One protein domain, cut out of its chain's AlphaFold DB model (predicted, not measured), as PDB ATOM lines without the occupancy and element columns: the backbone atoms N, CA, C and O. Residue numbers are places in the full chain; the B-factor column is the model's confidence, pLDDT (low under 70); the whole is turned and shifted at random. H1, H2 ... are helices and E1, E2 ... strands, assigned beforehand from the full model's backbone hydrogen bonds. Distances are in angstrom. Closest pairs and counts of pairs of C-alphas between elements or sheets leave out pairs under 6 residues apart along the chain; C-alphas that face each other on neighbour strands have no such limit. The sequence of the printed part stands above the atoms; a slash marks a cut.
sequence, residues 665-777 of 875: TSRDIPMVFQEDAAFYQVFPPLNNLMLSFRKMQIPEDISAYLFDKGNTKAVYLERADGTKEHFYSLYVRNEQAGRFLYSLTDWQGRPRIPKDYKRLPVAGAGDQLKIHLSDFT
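Overview. This is residues 665 to 777 of the 875 residues of an uncharacterized protein of Flavobacterium sp. Leaf359 (UniProt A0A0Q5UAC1). Two twisted four-stranded sheets follow one another along an elongated body: E1, E8, E4 and E5 make one, and E2, E3, E7 and E6 make the other, which is curled like part of a barrel. The one short helix, H1, packs over E7 and E6 of the curled sheet and grazes the other sheet, while the long link of residues 749 to 767 leads from E7 back to E8. The printed part has 113 residues, with one named helix and eight named strands in the order E1 E2 E3 H1 E4 E5 E6 E7 E8; both sheets are antiparallel, and the class is mostly strand. The whole is compact by its radius of gyration of the C-alphas, 15.4 A, though it spans 56 by 32 by 26 A.

Arrangement. E1, residues 665 to 669, is an edge strand, antiparallel to E8, residues 768 to 776, with N 667 and O 771 at 2.9 A. E8 is also antiparallel to E4, residues 715 to 718, with N 718 and O 768 at 2.8 A. E4 forms a hairpin with the other edge strand, E5, residues 724 to 726, with N 725 and O 717 at 2.8 A. This sheet is only just strongly twisted, its C-alphas lying up to 4.1 A off the best plane. In the second sheet, strongly twisted and curled, E2, residues 674 to 683, forms a hairpin with E3, residues 687 to 698, with N 678 and O 691 at 2.9 A. E3 is antiparallel to E7, residues 738 to 748, with N 692 and O 746 at 2.8 A; E7 bends by 61 degrees at residue 745. E6, residues 731 to 735, forms a hairpin with E7, with N 742 and O 731 at 2.8 A. H1, residues 700 to 708, is on this sheet at a height over the sheet of 9.5 A, over E7 and only just over E6, on which 3 of its C-alphas fall. It runs slantwise to the strands, at 37 degrees to E7 on the local plane. The closest C-alphas of H1 and E7 are those of Glu 700 and Arg 739, 6.6 A apart. H1 only grazes the first sheet, with its residues 702 to 706. Every O i to N i+4 pair of H1 is within hydrogen-bond range. E2 and E8 are apart, for instance.

Along the chain. E1 begins at C-alpha 665, (70.094, 94.734, 38.038), and is 12.1 A long. E2 measures 27.3 A, E3 32.8 A, H1 10.6 A, E4 9.6 A, E5 7.0 A, E6 12.8 A and E7 27.8 A. E8, 24.5 A, ends at C-alpha 776, (70.318, 93.302, 48.575).

Size, cuts and confidence. The two C-alphas farthest apart are those of Pro 685 and Thr 777, 56.9 A. The printed part has no cut, and its one long link joins E7 to E8. Mean pLDDT of the printed part is 70.8; 46 residues are under 70, among them 676 to 690 and 748 to 762.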
ATOM      1  N   THR A 665      69.842  95.301  39.357       56.12
ATOM      2  CA  THR A 665      70.094  94.734  38.038       56.12
ATOM      3  C   THR A 665      68.767  94.623  37.308       56.12
ATOM      4  O   THR A 665      67.867  93.873  37.683       56.12
ATOM      5  N   SER A 666      68.604  95.411  36.248       62.78
ATOM      6  CA  SER A 666      67.603  95.076  35.244       62.78
ATOM      7  C   SER A 666      68.147  93.898  34.448       62.78
ATOM      8  O   SER A 666      69.216  93.994  33.842       62.78
ATOM      9  N   ARG A 667      67.434  92.774  34.466       70.94
ATOM     10  CA  ARG A 667      67.699  91.703  33.511       70.94
ATOM     11  C   ARG A 667      66.818  91.923  32.299       70.94
ATOM     12  O   ARG A 667      65.594  91.813  32.379       70.94
ATOM     13  N   ASP A 668      67.475  92.213  31.188       76.31
ATOM     14  CA  ASP A 668      66.836  92.279  29.888       76.31
ATOM     15  C   ASP A 668      66.662  90.848  29.389       76.31
ATOM     16  O   ASP A 668      67.628  90.087  29.280       76.31
ATOM     17  N   ILE A 669      65.423  90.461  29.109       70.25
ATOM     18  CA  ILE A 669      65.129  89.178  28.484       70.25
ATOM     19  C   ILE A 669      64.955  89.449  26.992       70.25
ATOM     20  O   ILE A 669      63.978  90.102  26.606       70.25
ATOM     21  N   PRO A 670      65.877  88.965  26.136       64.56
ATOM     22  CA  PRO A 670      65.751  89.125  24.697       64.56
ATOM     23  C   PRO A 670      64.420  88.535  24.243       64.56
ATOM     24  O   PRO A 670      64.131  87.358  24.475       64.56
ATOM     25  N   MET A 671      63.591  89.353  23.604       64.81
ATOM     26  CA  MET A 671      62.266  88.910  23.207       64.81
ATOM     27  C   MET A 671      62.334  88.151  21.887       64.81
ATOM     28  O   MET A 671      62.427  88.743  20.815       64.81
ATOM     29  N   VAL A 672      62.234  86.824  21.959       67.31
ATOM     30  CA  VAL A 672      61.833  86.001  20.813       67.31
ATOM     31  C   VAL A 672      60.384  85.603  21.035       67.31
ATOM     32  O   VAL A 672      60.090  84.605  21.693       67.31
ATOM     33  N   PHE A 673      59.463  86.419  20.527       66.69
ATOM     34  CA  PHE A 673      58.047  86.094  20.609       66.69
ATOM     35  C   PHE A 673      57.710  84.950  19.670       66.69
ATOM     36  O   PHE A 673      57.972  85.011  18.469       66.69
ATOM     37  N   GLN A 674      57.054  83.939  20.222       69.94
ATOM     38  CA  GLN A 674      56.301  82.976  19.438       69.94
ATOM     39  C   GLN A 674      54.821  83.204  19.742       69.94
ATOM     40  O   GLN A 674      54.424  83.314  20.907       69.94
ATOM     41  N   GLU A 675      54.020  83.360  18.691       72.44
ATOM     42  CA  GLU A 675      52.569  83.420  18.828       72.44
ATOM     43  C   GLU A 675      52.032  81.997  18.904       72.44
ATOM     44  O   GLU A 675      52.217  81.204  17.984       72.44
ATOM     45  N   ASP A 676      51.354  81.697  20.007       69.62
ATOM     46  CA  ASP A 676      50.660  80.437  20.207       69.62
ATOM     47  C   ASP A 676      49.160  80.721  20.299       69.62
ATOM     48  O   ASP A 676      48.689  81.470  21.160       69.62
ATOM     49  N   ALA A 677      48.386  80.099  19.414       67.19
ATOM     50  CA  ALA A 677      46.935  80.082  19.522       67.19
ATOM     51  C   ALA A 677      46.507  78.836  20.303       67.19
ATOM     52  O   ALA A 677      46.845  77.711  19.931       67.19
ATOM     53  N   ALA A 678      45.729  79.025  21.367       65.25
ATOM     54  CA  ALA A 678      45.115  77.934  22.106       65.25
ATOM     55  C   ALA A 678      43.592  77.971  21.936       65.25
ATOM     56  O   ALA A 678      42.940  79.004  22.110       65.25
ATOM     57  N   PHE A 679      43.014  76.817  21.616       57.16
ATOM     58  CA  PHE A 679      41.570  76.647  21.507       57.16
ATOM     59  C   PHE A 679      41.021  76.073  22.807       57.16
ATOM     60  O   PHE A 679      41.406  74.977  23.214       57.16
ATOM     61  N   TYR A 680      40.085  76.787  23.429       58.44
ATOM     62  CA  TYR A 680      39.367  76.302  24.601       58.44
ATOM     63  C   TYR A 680      37.881  76.118  24.286       58.44
ATOM     64  O   TYR A 680      37.187  77.040  23.847       58.44
ATOM     65  N   GLN A 681      37.368  74.919  24.567       53.28
ATOM     66  CA  GLN A 681      35.931  74.649  24.625       53.28
ATOM     67  C   GLN A 681      35.443  74.902  26.049       53.28
ATOM     68  O   GLN A 681      35.381  73.993  26.869       53.28
ATOM     69  N   VAL A 682      35.142  76.160  26.367       53.06
ATOM     70  CA  VAL A 682      34.714  76.528  27.730       53.06
ATOM     71  C   VAL A 682      33.200  76.345  27.918       53.06
ATOM     72  O   VAL A 682      32.739  76.172  29.041       53.06
ATOM     73  N   PHE A 683      32.414  76.318  26.832       48.69
ATOM     74  CA  PHE A 683      30.952  76.226  26.908       48.69
ATOM     75  C   PHE A 683      30.369  75.258  25.865       48.69
ATOM     76  O   PHE A 683      30.428  75.544  24.663       48.69
ATOM     77  N   PRO A 684      29.746  74.144  26.289       46.22
ATOM     78  CA  PRO A 684      28.915  73.336  25.404       46.22
ATOM     79  C   PRO A 684      27.654  74.127  24.985       46.22
ATOM     80  O   PRO A 684      27.080  74.805  25.838       46.22
ATOM     81  N   PRO A 685      27.153  74.041  23.732       51.25
ATOM     82  CA  PRO A 685      27.668  73.268  22.603       51.25
ATOM     83  C   PRO A 685      28.155  74.097  21.392       51.25
ATOM     84  O   PRO A 685      28.356  73.498  20.343       51.25
ATOM     85  N   LEU A 686      28.318  75.431  21.446       52.72
ATOM     86  CA  LEU A 686      28.440  76.212  20.188       52.72
ATOM     87  C   LEU A 686      29.455  77.362  20.111       52.72
ATOM     88  O   LEU A 686      29.496  78.019  19.076       52.72
ATOM     89  N   ASN A 687      30.312  77.608  21.106       59.38
ATOM     90  CA  ASN A 687      31.315  78.675  20.976       59.38
ATOM     91  C   ASN A 687      32.721  78.168  21.305       59.38
ATOM     92  O   ASN A 687      33.042  77.923  22.467       59.38
ATOM     93  N   ASN A 688      33.570  78.071  20.279       58.56
ATOM     94  CA  ASN A 688      35.013  77.980  20.476       58.56
ATOM     95  C   ASN A 688      35.508  79.350  20.940       58.56
ATOM     96  O   ASN A 688      35.264  80.355  20.268       58.56
ATOM     97  N   LEU A 689      36.179  79.383  22.087       62.75
ATOM     98  CA  LEU A 689      36.960  80.537  22.492       62.75
ATOM     99  C   LEU A 689      38.389  80.311  22.006       62.75
ATOM    100  O   LEU A 689      39.058  79.376  22.451       62.75
ATOM    101  N   MET A 690      38.840  81.141  21.073       68.94
ATOM    102  CA  MET A 690      40.238  81.168  20.665       68.94
ATOM    103  C   MET A 690      40.955  82.197  21.528       68.94
ATOM    104  O   MET A 690      40.597  83.371  21.496       68.94
ATOM    105  N   LEU A 691      41.936  81.757  22.310       70.62
ATOM    106  CA  LEU A 691      42.824  82.633  23.066       70.62
ATOM    107  C   LEU A 691      44.158  82.692  22.327       70.62
ATOM    108  O   LEU A 691      44.741  81.655  22.012       70.62
ATOM    109  N   SER A 692      44.624  83.898  22.033       74.06
ATOM    110  CA  SER A 692      45.939  84.121  21.437       74.06
ATOM    111  C   SER A 692      46.894  84.531  22.541       74.06
ATOM    112  O   SER A 692      46.635  85.492  23.266       74.06
ATOM    113  N   PHE A 693      47.988  83.794  22.682       74.31
ATOM    114  CA  PHE A 693      49.012  84.080  23.669       74.31
ATOM    115  C   PHE A 693      50.337  84.387  22.991       74.31
ATOM    116  O   PHE A 693      50.679  83.826  21.948       74.31
ATOM    117  N   ARG A 694      51.121  85.248  23.631       75.38
ATOM    118  CA  ARG A 694      52.556  85.324  23.376       75.38
ATOM    119  C   ARG A 694      53.271  84.496  24.417       75.38
ATOM    120  O   ARG A 694      53.002  84.666  25.603       75.38
ATOM    121  N   LYS A 695      54.180  83.637  23.961       82.75
ATOM    122  CA  LYS A 695      55.083  82.890  24.833       82.75
ATOM    123  C   LYS A 695      56.511  83.385  24.692       82.75
ATOM    124  O   LYS A 695      56.947  83.749  23.598       82.75
ATOM    125  N   MET A 696      57.228  83.387  25.807       83.25
ATOM    126  CA  MET A 696      58.628  83.790  25.904       83.25
ATOM    127  C   MET A 696      59.340  82.811  26.827       83.25
ATOM    128  O   MET A 696      58.866  82.564  27.932       83.25
ATOM    129  N   GLN A 697      60.461  82.241  26.398       82.69
ATOM    130  CA  GLN A 697      61.247  81.378  27.276       82.69
ATOM    131  C   GLN A 697      61.912  82.235  28.357       82.69
ATOM    132  O   GLN A 697      62.549  83.238  28.040       82.69
ATOM    133  N   ILE A 698      61.767  81.842  29.620       80.56
ATOM    134  CA  ILE A 698      62.398  82.528  30.747       80.56
ATOM    135  C   ILE A 698      63.278  81.560  31.550       80.56
ATOM    136  O   ILE A 698      62.935  80.381  31.684       80.56
ATOM    137  N   PRO A 699      64.404  82.042  32.101       82.69
ATOM    138  CA  PRO A 699      65.187  81.313  33.090       82.69
ATOM    139  C   PRO A 699      64.355  80.855  34.300       82.69
ATOM    140  O   PRO A 699      63.364  81.480  34.684       82.69
ATOM    141  N   GLU A 700      64.768  79.748  34.915       79.31
ATOM    142  CA  GLU A 700      64.075  79.158  36.065       79.31
ATOM    143  C   GLU A 700      64.086  80.067  37.300       79.31
ATOM    144  O   GLU A 700      63.059  80.202  37.963       79.31
ATOM    145  N   ASP A 701      65.212  80.721  37.578       73.38
ATOM    146  CA  ASP A 701      65.359  81.681  38.676       73.38
ATOM    147  C   ASP A 701      64.424  82.883  38.503       73.38
ATOM    148  O   ASP A 701      63.769  83.306  39.454       73.38
ATOM    149  N   ILE A 702      64.278  83.364  37.269       77.44
ATOM    150  CA  ILE A 702      63.328  84.417  36.918       77.44
ATOM    151  C   ILE A 702      61.885  83.945  37.120       77.44
ATOM    152  O   ILE A 702      61.082  84.646  37.730       77.44
ATOM    153  N   SER A 703      61.537  82.748  36.649       81.12
ATOM    154  CA  SER A 703      60.206  82.182  36.880       81.12
ATOM    155  C   SER A 703      59.889  82.057  38.368       81.12
ATOM    156  O   SER A 703      58.772  82.383  38.763       81.12
ATOM    157  N   ALA A 704      60.836  81.580  39.174       71.81
ATOM    158  CA  ALA A 704      60.649  81.442  40.611       71.81
ATOM    159  C   ALA A 704      60.485  82.814  41.279       71.81
ATOM    160  O   ALA A 704      59.557  83.028  42.056       71.81
ATOM    161  N   TYR A 705      61.323  83.784  40.906       70.12
ATOM    162  CA  TYR A 705      61.204  85.156  41.390       70.12
ATOM    163  C   TYR A 705      59.827  85.762  41.089       70.12
ATOM    164  O   TYR A 705      59.218  86.363  41.967       70.12
ATOM    165  N   LEU A 706      59.311  85.585  39.872       73.62
ATOM    166  CA  LEU A 706      58.038  86.179  39.468       73.62
ATOM    167  C   LEU A 706      56.817  85.466  40.047       73.62
ATOM    168  O   LEU A 706      55.880  86.125  40.486       73.62
ATOM    169  N   PHE A 707      56.794  84.135  40.015       76.56
ATOM    170  CA  PHE A 707      55.579  83.368  40.298       76.56
ATOM    171  C   PHE A 707      55.590  82.709  41.668       76.56
ATOM    172  O   PHE A 707      54.560  82.730  42.335       76.56
ATOM    173  N   ASP A 708      56.734  82.196  42.118       70.38
ATOM    174  CA  ASP A 708      56.817  81.546  43.428       70.38
ATOM    175  C   ASP A 708      56.841  82.602  44.548       70.38
ATOM    176  O   ASP A 708      56.215  82.405  45.586       70.38
ATOM    177  N   LYS A 709      57.476  83.764  44.309       59.59
ATOM    178  CA  LYS A 709      57.490  84.908  45.247       59.59
ATOM    179  C   LYS A 709      56.384  85.945  45.003       59.59
ATOM    180  O   LYS A 709      56.366  86.979  45.659       59.59
ATOM    181  N   GLY A 710      55.492  85.718  44.037       68.06
ATOM    182  CA  GLY A 710      54.391  86.640  43.725       68.06
ATOM    183  C   GLY A 710      54.786  87.957  43.033       68.06
ATOM    184  O   GLY A 710      53.914  88.790  42.787       68.06
ATOM    185  N   ASN A 711      56.051  88.141  42.635       70.25
ATOM    186  CA  ASN A 711      56.564  89.374  42.017       70.25
ATOM    187  C   ASN A 711      56.235  89.517  40.521       70.25
ATOM    188  O   ASN A 711      56.973  90.156  39.776       70.25
ATOM    189  N   THR A 712      55.127  88.948  40.040       74.06
ATOM    190  CA  THR A 712      54.728  89.011  38.616       74.06
ATOM    191  C   THR A 712      54.650  90.440  38.072       74.06
ATOM    192  O   THR A 712      54.844  90.663  36.881       74.06
ATOM    193  N   LYS A 713      54.423  91.424  38.947       73.56
ATOM    194  CA  LYS A 713      54.361  92.847  38.602       73.56
ATOM    195  C   LYS A 713      55.723  93.516  38.415       73.56
ATOM    196  O   LYS A 713      55.739  94.636  37.926       73.56
ATOM    197  N   ALA A 714      56.833  92.852  38.746       73.19
ATOM    198  CA  ALA A 714      58.198  93.335  38.501       73.19
ATOM    199  C   ALA A 714      58.628  93.231  37.021       73.19
ATOM    200  O   ALA A 714      59.732  93.647  36.658       73.19
ATOM    201  N   VAL A 715      57.764  92.663  36.171       81.19
ATOM    202  CA  VAL A 715      57.963  92.561  34.724       81.19
ATOM    203  C   VAL A 715      57.206  93.664  34.009       81.19
ATOM    204  O   VAL A 715      56.002  93.844  34.214       81.19
ATOM    205  N   TYR A 716      57.890  94.330  33.091       85.62
ATOM    206  CA  TYR A 716      57.278  95.280  32.174       85.62
ATOM    207  C   TYR A 716      57.870  95.138  30.775       85.62
ATOM    208  O   TYR A 716      58.969  94.618  30.575       85.62
ATOM    209  N   LEU A 717      57.089  95.563  29.792       85.31
ATOM    210  CA  LEU A 717      57.525  95.704  28.417       85.31
ATOM    211  C   LEU A 717      58.041  97.128  28.242       85.31
ATOM    212  O   LEU A 717      57.262  98.067  28.361       85.31
ATOM    213  N   GLU A 718      59.331  97.297  27.978       87.31
ATOM    214  CA  GLU A 718      59.884  98.577  27.548       87.31
ATOM    215  C   GLU A 718      59.849  98.643  26.022       87.31
ATOM    216  O   GLU A 718      60.359  97.763  25.331       87.31
ATOM    217  N   ARG A 719      59.199  99.663  25.484       85.75
ATOM    218  CA  ARG A 719      59.075  99.905  24.055       85.75
ATOM    219  C   ARG A 719      60.368 100.452  23.477       85.75
ATOM    220  O   ARG A 719      61.190 101.011  24.196       85.75
ATOM    221  N   ALA A 720      60.520 100.352  22.160       85.31
ATOM    222  CA  ALA A 720      61.658 100.949  21.456       85.31
ATOM    223  C   ALA A 720      61.812 102.471  21.698       85.31
ATOM    224  O   ALA A 720      62.911 103.000  21.556       85.31
ATOM    225  N   ASP A 721      60.730 103.168  22.066       85.38
ATOM    226  CA  ASP A 721      60.724 104.591  22.435       85.38
ATOM    227  C   ASP A 721      60.955 104.851  23.942       85.38
ATOM    228  O   ASP A 721      60.959 106.002  24.372       85.38
ATOM    229  N   GLY A 722      61.163 103.799  24.741       83.31
ATOM    230  CA  GLY A 722      61.345 103.860  26.193       83.31
ATOM    231  C   GLY A 722      60.050 103.793  27.012       83.31
ATOM    232  O   GLY A 722      60.121 103.731  28.240       83.31
ATOM    233  N   THR A 723      58.872 103.774  26.377       83.25
ATOM    234  CA  THR A 723      57.583 103.653  27.081       83.25
ATOM    235  C   THR A 723      57.486 102.306  27.790       83.25
ATOM    236  O   THR A 723      57.822 101.276  27.214       83.25
ATOM    237  N   LYS A 724      56.996 102.274  29.030       86.06
ATOM    238  CA  LYS A 724      56.904 101.044  29.829       86.06
ATOM    239  C   LYS A 724      55.453 100.614  30.003       86.06
ATOM    240  O   LYS A 724      54.602 101.419  30.368       86.06
ATOM    241  N   GLU A 725      55.165  99.341  29.761       83.75
ATOM    242  CA  GLU A 725      53.809  98.795  29.821       83.75
ATOM    243  C   GLU A 725      53.729  97.530  30.679       83.75
ATOM    244  O   GLU A 725      54.564  96.625  30.598       83.75
ATOM    245  N   HIS A 726      52.677  97.445  31.495       74.50
ATOM    246  CA  HIS A 726      52.447  96.312  32.386       74.50
ATOM    247  C   HIS A 726      51.758  95.150  31.693       74.50
ATOM    248  O   HIS A 726      50.880  95.312  30.843       74.50
ATOM    249  N   PHE A 727      52.048  93.961  32.204       73.88
ATOM    250  CA  PHE A 727      51.274  92.784  31.883       73.88
ATOM    251  C   PHE A 727      50.205  92.526  32.949       73.88
ATOM    252  O   PHE A 727      50.499  92.272  34.114       73.88
ATOM    253  N   TYR A 728      48.943  92.527  32.529       67.38
ATOM    254  CA  TYR A 728      47.791  92.210  33.378       67.38
ATOM    255  C   TYR A 728      47.482  90.705  33.472       67.38
ATOM    256  O   TYR A 728      46.605  90.307  34.229       67.38
ATOM    257  N   SER A 729      48.148  89.866  32.672       69.81
ATOM    258  CA  SER A 729      47.824  88.437  32.533       69.81
ATOM    259  C   SER A 729      49.063  87.555  32.365       69.81
ATOM    260  O   SER A 729      49.096  86.677  31.504       69.81
ATOM    261  N   LEU A 730      50.097  87.796  33.174       75.94
ATOM    262  CA  LEU A 730      51.265  86.917  33.185       75.94
ATOM    263  C   LEU A 730      50.939  85.602  33.872       75.94
ATOM    264  O   LEU A 730      50.436  85.576  34.993       75.94
ATOM    265  N   TYR A 731      51.299  84.512  33.215       81.38
ATOM    266  CA  TYR A 731      51.380  83.200  33.835       81.38
ATOM    267  C   TYR A 731      52.607  82.471  33.307       81.38
ATOM    268  O   TYR A 731      53.064  82.730  32.194       81.38
ATOM    269  N   VAL A 732      53.156  81.564  34.106       81.94
ATOM    270  CA  VAL A 732      54.230  80.679  33.663       81.94
ATOM    271  C   VAL A 732      53.675  79.290  33.411       81.94
ATOM    272  O   VAL A 732      52.824  78.795  34.152       81.94
ATOM    273  N   ARG A 733      54.174  78.644  32.363       81.44
ATOM    274  CA  ARG A 733      53.940  77.227  32.116       81.44
ATOM    275  C   ARG A 733      55.274  76.524  31.943       81.44
ATOM    276  O   ARG A 733      56.144  76.979  31.202       81.44
ATOM    277  N   ASN A 734      55.405  75.389  32.615       79.75
ATOM    278  CA  ASN A 734      56.515  74.475  32.396       79.75
ATOM    279  C   ASN A 734      56.188  73.599  31.186       79.75
ATOM    280  O   ASN A 734      55.175  72.897  31.178       79.75
ATOM    281  N   GLU A 735      57.040  73.641  30.171       83.38
ATOM    282  CA  GLU A 735      56.952  72.803  28.980       83.38
ATOM    283  C   GLU A 735      58.217  71.958  28.843       83.38
ATOM    284  O   GLU A 735      59.220  72.199  29.511       83.38
ATOM    285  N   GLN A 736      58.191  70.960  27.955       79.00
ATOM    286  CA  GLN A 736      59.341  70.068  27.753       79.00
ATOM    287  C   GLN A 736      60.619  70.822  27.351       79.00
ATOM    288  O   GLN A 736      61.713  70.367  27.663       79.00
ATOM    289  N   ALA A 737      60.482  71.971  26.683       79.62
ATOM    290  CA  ALA A 737      61.596  72.787  26.206       79.62
ATOM    291  C   ALA A 737      62.071  73.866  27.205       79.62
ATOM    292  O   ALA A 737      63.021  74.587  26.905       79.62
ATOM    293  N   GLY A 738      61.428  74.007  28.372       84.06
ATOM    294  CA  GLY A 738      61.775  75.021  29.373       84.06
ATOM    295  C   GLY A 738      60.561  75.668  30.044       84.06
ATOM    296  O   GLY A 738      59.424  75.222  29.884       84.06
ATOM    297  N   ARG A 739      60.805  76.734  30.813       81.12
ATOM    298  CA  ARG A 739      59.741  77.556  31.400       81.12
ATOM    299  C   ARG A 739      59.394  78.689  30.447       81.12
ATOM    300  O   ARG A 739      60.280  79.392  29.964       81.12
ATOM    301  N   PHE A 740      58.106  78.866  30.194       82.69
ATOM    302  CA  PHE A 740      57.613  79.878  29.275       82.69
ATOM    303  C   PHE A 740      56.685  80.833  30.009       82.69
ATOM    304  O   PHE A 740      55.723  80.414  30.655       82.69
ATOM    305  N   LEU A 741      56.993  82.118  29.905       81.62
ATOM    306  CA  LEU A 741      56.129  83.210  30.300       81.62
ATOM    307  C   LEU A 741      55.095  83.430  29.203       81.62
ATOM    308  O   LEU A 741      55.452  83.662  28.048       81.62
ATOM    309  N   TYR A 742      53.830  83.385  29.581       81.12
ATOM    310  CA  TYR A 742      52.707  83.615  28.699       81.12
ATOM    311  C   TYR A 742      51.995  84.914  29.054       81.12
ATOM    312  O   TYR A 742      51.833  85.251  30.228       81.12
ATOM    313  N   SER A 743      51.522  85.618  28.029       78.56
ATOM    314  CA  SER A 743      50.634  86.771  28.172       78.56
ATOM    315  C   SER A 743      49.506  86.720  27.140       78.56
ATOM    316  O   SER A 743      49.713  86.306  25.996       78.56
ATOM    317  N   LEU A 744      48.284  87.080  27.547       73.88
ATOM    318  CA  LEU A 744      47.098  87.017  26.683       73.88
ATOM    319  C   LEU A 744      47.031  88.250  25.766       73.88
ATOM    320  O   LEU A 744      46.822  89.365  26.246       73.88
ATOM    321  N   THR A 745      47.167  88.057  24.453       70.75
ATOM    322  CA  THR A 745      47.235  89.151  23.465       70.75
ATOM    323  C   THR A 745      45.906  89.458  22.787       70.75
ATOM    324  O   THR A 745      45.618  90.616  22.477       70.75
ATOM    325  N   ASP A 746      45.096  88.435  22.535       70.62
ATOM    326  CA  ASP A 746      43.787  88.575  21.903       70.62
ATOM    327  C   ASP A 746      42.882  87.396  22.267       70.62
ATOM    328  O   ASP A 746      43.340  86.333  22.695       70.62
ATOM    329  N   TRP A 747      41.582  87.566  22.059       70.19
ATOM    330  CA  TRP A 747      40.599  86.508  22.205       70.19
ATOM    331  C   TRP A 747      39.490  86.656  21.147       70.19
ATOM    332  O   TRP A 747      39.043  87.758  20.834       70.19
ATOM    333  N   GLN A 748      39.031  85.551  20.564       65.44
ATOM    334  CA  GLN A 748      37.974  85.559  19.547       65.44
ATOM    335  C   GLN A 748      36.885  84.536  19.897       65.44
ATOM    336  O   GLN A 748      37.180  83.386  20.223       65.44
ATOM    337  N   GLY A 749      35.615  84.962  19.846       65.62
ATOM    338  CA  GLY A 749      34.430  84.155  20.170       65.62
ATOM    339  C   GLY A 749      33.306  84.975  20.827       65.62
ATOM    340  O   GLY A 749      33.449  86.178  21.028       65.62
ATOM    341  N   ARG A 750      32.186  84.333  21.210       51.62
ATOM    342  CA  ARG A 750      31.094  84.955  22.003       51.62
ATOM    343  C   ARG A 750      31.111  84.637  23.519       51.62
ATOM    344  O   ARG A 750      30.132  84.069  24.009       51.62
ATOM    345  N   PRO A 751      32.139  84.983  24.307       55.66
ATOM    346  CA  PRO A 751      31.977  85.061  25.759       55.66
ATOM    347  C   PRO A 751      31.674  86.494  26.224       55.66
ATOM    348  O   PRO A 751      31.894  87.474  25.514       55.66
ATOM    349  N   ARG A 752      31.160  86.626  27.447       51.41
ATOM    350  CA  ARG A 752      31.035  87.911  28.146       51.41
ATOM    351  C   ARG A 752      32.418  88.232  28.731       51.41
ATOM    352  O   ARG A 752      32.858  87.520  29.628       51.41
ATOM    353  N   ILE A 753      33.118  89.233  28.192       54.66
ATOM    354  CA  ILE A 753      34.435  89.672  28.695       54.66
ATOM    355  C   ILE A 753      34.280  90.085  30.171       54.66
ATOM    356  O   ILE A 753      33.316  90.796  30.479       54.66
ATOM    357  N   PRO A 754      35.179  89.680  31.090       54.66
ATOM    358  CA  PRO A 754      35.258  90.305  32.409       54.66
ATOM    359  C   PRO A 754      35.386  91.822  32.237       54.66
ATOM    360  O   PRO A 754      36.177  92.267  31.414       54.66
ATOM    361  N   LYS A 755      34.616  92.625  32.979       51.38
ATOM    362  CA  LYS A 755      34.517  94.087  32.766       51.38
ATOM    363  C   LYS A 755      35.868  94.825  32.695       51.38
ATOM    364  O   LYS A 755      35.914  95.897  32.103       51.38
ATOM    365  N   ASP A 756      36.933  94.227  33.223       55.59
ATOM    366  CA  ASP A 756      38.240  94.849  33.416       55.59
ATOM    367  C   ASP A 756      39.355  94.259  32.525       55.59
ATOM    368  O   ASP A 756      40.530  94.577  32.710       55.59
ATOM    369  N   TYR A 757      39.032  93.402  31.547       58.50
ATOM    370  CA  TYR A 757      40.042  92.904  30.606       58.50
ATOM    371  C   TYR A 757      40.520  94.027  29.672       58.50
ATOM    372  O   TYR A 757      39.747  94.561  28.874       58.50
ATOM    373  N   LYS A 758      41.816  94.350  29.734       62.34
ATOM    374  CA  LYS A 758      42.498  95.231  28.779       62.34
ATOM    375  C   LYS A 758      43.334  94.381  27.824       62.34
ATOM    376  O   LYS A 758      44.151  93.577  28.270       62.34
ATOM    377  N   ARG A 759      43.126  94.563  26.515       63.88
ATOM    378  CA  ARG A 759      43.956  93.942  25.474       63.88
ATOM    379  C   ARG A 759      45.401  94.381  25.694       63.88
ATOM    380  O   ARG A 759      45.662  95.581  25.754       63.88
ATOM    381  N   LEU A 760      46.306  93.419  25.850       64.94
ATOM    382  CA  LEU A 760      47.711  93.739  26.044       64.94
ATOM    383  C   LEU A 760      48.305  94.357  24.776       64.94
ATOM    384  O   LEU A 760      47.866  94.054  23.661       64.94
ATOM    385  N   PRO A 761      49.285  95.242  24.943       62.22
ATOM    386  CA  PRO A 761      49.782  96.042  23.849       62.22
ATOM    387  C   PRO A 761      50.701  95.169  22.970       62.22
ATOM    388  O   PRO A 761      51.469  94.334  23.450       62.22
ATOM    389  N   VAL A 762      50.565  95.284  21.644       68.56
ATOM    390  CA  VAL A 762      51.253  94.402  20.683       68.56
ATOM    391  C   VAL A 762      52.735  94.746  20.682       68.56
ATOM    392  O   VAL A 762      53.088  95.828  20.223       68.56
ATOM    393  N   ALA A 763      53.596  93.870  21.204       70.62
ATOM    394  CA  ALA A 763      55.034  94.126  21.201       70.62
ATOM    395  C   ALA A 763      55.592  94.140  19.765       70.62
ATOM    396  O   ALA A 763      55.347  93.205  18.988       70.62
ATOM    397  N   GLY A 764      56.287  95.224  19.430       77.44
ATOM    398  CA  GLY A 764      56.882  95.529  18.137       77.44
ATOM    399  C   GLY A 764      58.375  95.207  18.077       77.44
ATOM    400  O   GLY A 764      58.977  94.709  19.029       77.44
ATOM    401  N   ALA A 765      58.978  95.470  16.918       76.81
ATOM    402  CA  ALA A 765      60.417  95.324  16.741       76.81
ATOM    403  C   ALA A 765      61.163  96.377  17.580       76.81
ATOM    404  O   ALA A 765      60.886  97.565  17.450       76.81
ATOM    405  N   GLY A 766      62.122  95.937  18.400       77.50
ATOM    406  CA  GLY A 766      62.934  96.810  19.260       77.50
ATOM    407  C   GLY A 766      62.453  96.919  20.708       77.50
ATOM    408  O   GLY A 766      63.207  97.402  21.544       77.50
ATOM    409  N   ASP A 767      61.258  96.420  21.022       81.88
ATOM    410  CA  ASP A 767      60.799  96.335  22.405       81.88
ATOM    411  C   ASP A 767      61.661  95.336  23.203       81.88
ATOM    412  O   ASP A 767      62.193  94.363  22.651       81.88
ATOM    413  N   GLN A 768      61.733  95.511  24.523       83.19
ATOM    414  CA  GLN A 768      62.423  94.618  25.453       83.19
ATOM    415  C   GLN A 768      61.532  94.219  26.632       83.19
ATOM    416  O   GLN A 768      60.853  95.048  27.234       83.19
ATOM    417  N   LEU A 769      61.563  92.937  27.002       82.88
ATOM    418  CA  LEU A 769      60.981  92.482  28.257       82.88
ATOM    419  C   LEU A 769      62.011  92.741  29.347       82.88
ATOM    420  O   LEU A 769      63.090  92.146  29.329       82.88
ATOM    421  N   LYS A 770      61.672  93.603  30.298       85.12
ATOM    422  CA  LYS A 770      62.556  93.927  31.409       85.12
ATOM    423  C   LYS A 770      62.010  93.371  32.702       85.12
ATOM    424  O   LYS A 770      60.811  93.434  32.984       85.12
ATOM    425  N   ILE A 771      62.926  92.827  33.489       79.19
ATOM    426  CA  ILE A 771      62.659  92.404  34.854       79.19
ATOM    427  C   ILE A 771      63.548  93.220  35.757       79.19
ATOM    428  O   ILE A 771      64.774  93.198  35.629       79.19
ATOM    429  N   HIS A 772      62.916  93.946  36.667       74.19
ATOM    430  CA  HIS A 772      63.649  94.675  37.676       74.19
ATOM    431  C   HIS A 772      63.935  93.743  38.851       74.19
ATOM    432  O   HIS A 772      63.015  93.328  39.552       74.19
ATOM    433  N   LEU A 773      65.208  93.382  39.029       65.94
ATOM    434  CA  LEU A 773      65.683  92.642  40.187       65.94
ATOM    435  C   LEU A 773      66.471  93.602  41.072       65.94
ATOM    436  O   LEU A 773      67.411  94.265  40.628       65.94
ATOM    437  N   SER A 774      66.088  93.673  42.335       57.97
ATOM    438  CA  SER A 774      66.877  94.358  43.346       57.97
ATOM    439  C   SER A 774      67.483  93.290  44.247       57.97
ATOM    440  O   SER A 774      66.765  92.677  45.039       57.97
ATOM    441  N   ASP A 775      68.784  93.045  44.091       53.06
ATOM    442  CA  ASP A 775      69.537  92.204  45.017       53.06
ATOM    443  C   ASP A 775      70.068  93.081  46.149       53.06
ATOM    444  O   ASP A 775      70.615  94.169  45.934       53.06
ATOM    445  N   PHE A 776      69.890  92.600  47.376       49.47
ATOM    446  CA  PHE A 776      70.318  93.302  48.575       49.47
ATOM    447  C   PHE A 776      71.316  92.450  49.338       49.47
ATOM    448  O   PHE A 776      71.126  91.242  49.481       49.47
ATOM    449  N   THR A 777      72.345  93.088  49.889       47.19
ATOM    450  CA  THR A 777      73.224  92.445  50.864       47.19
ATOM    451  C   THR A 777      72.436  92.047  52.117       47.19
ATOM    452  O   THR A 777      71.366  92.603  52.407       47.19
TER     453      THR A 777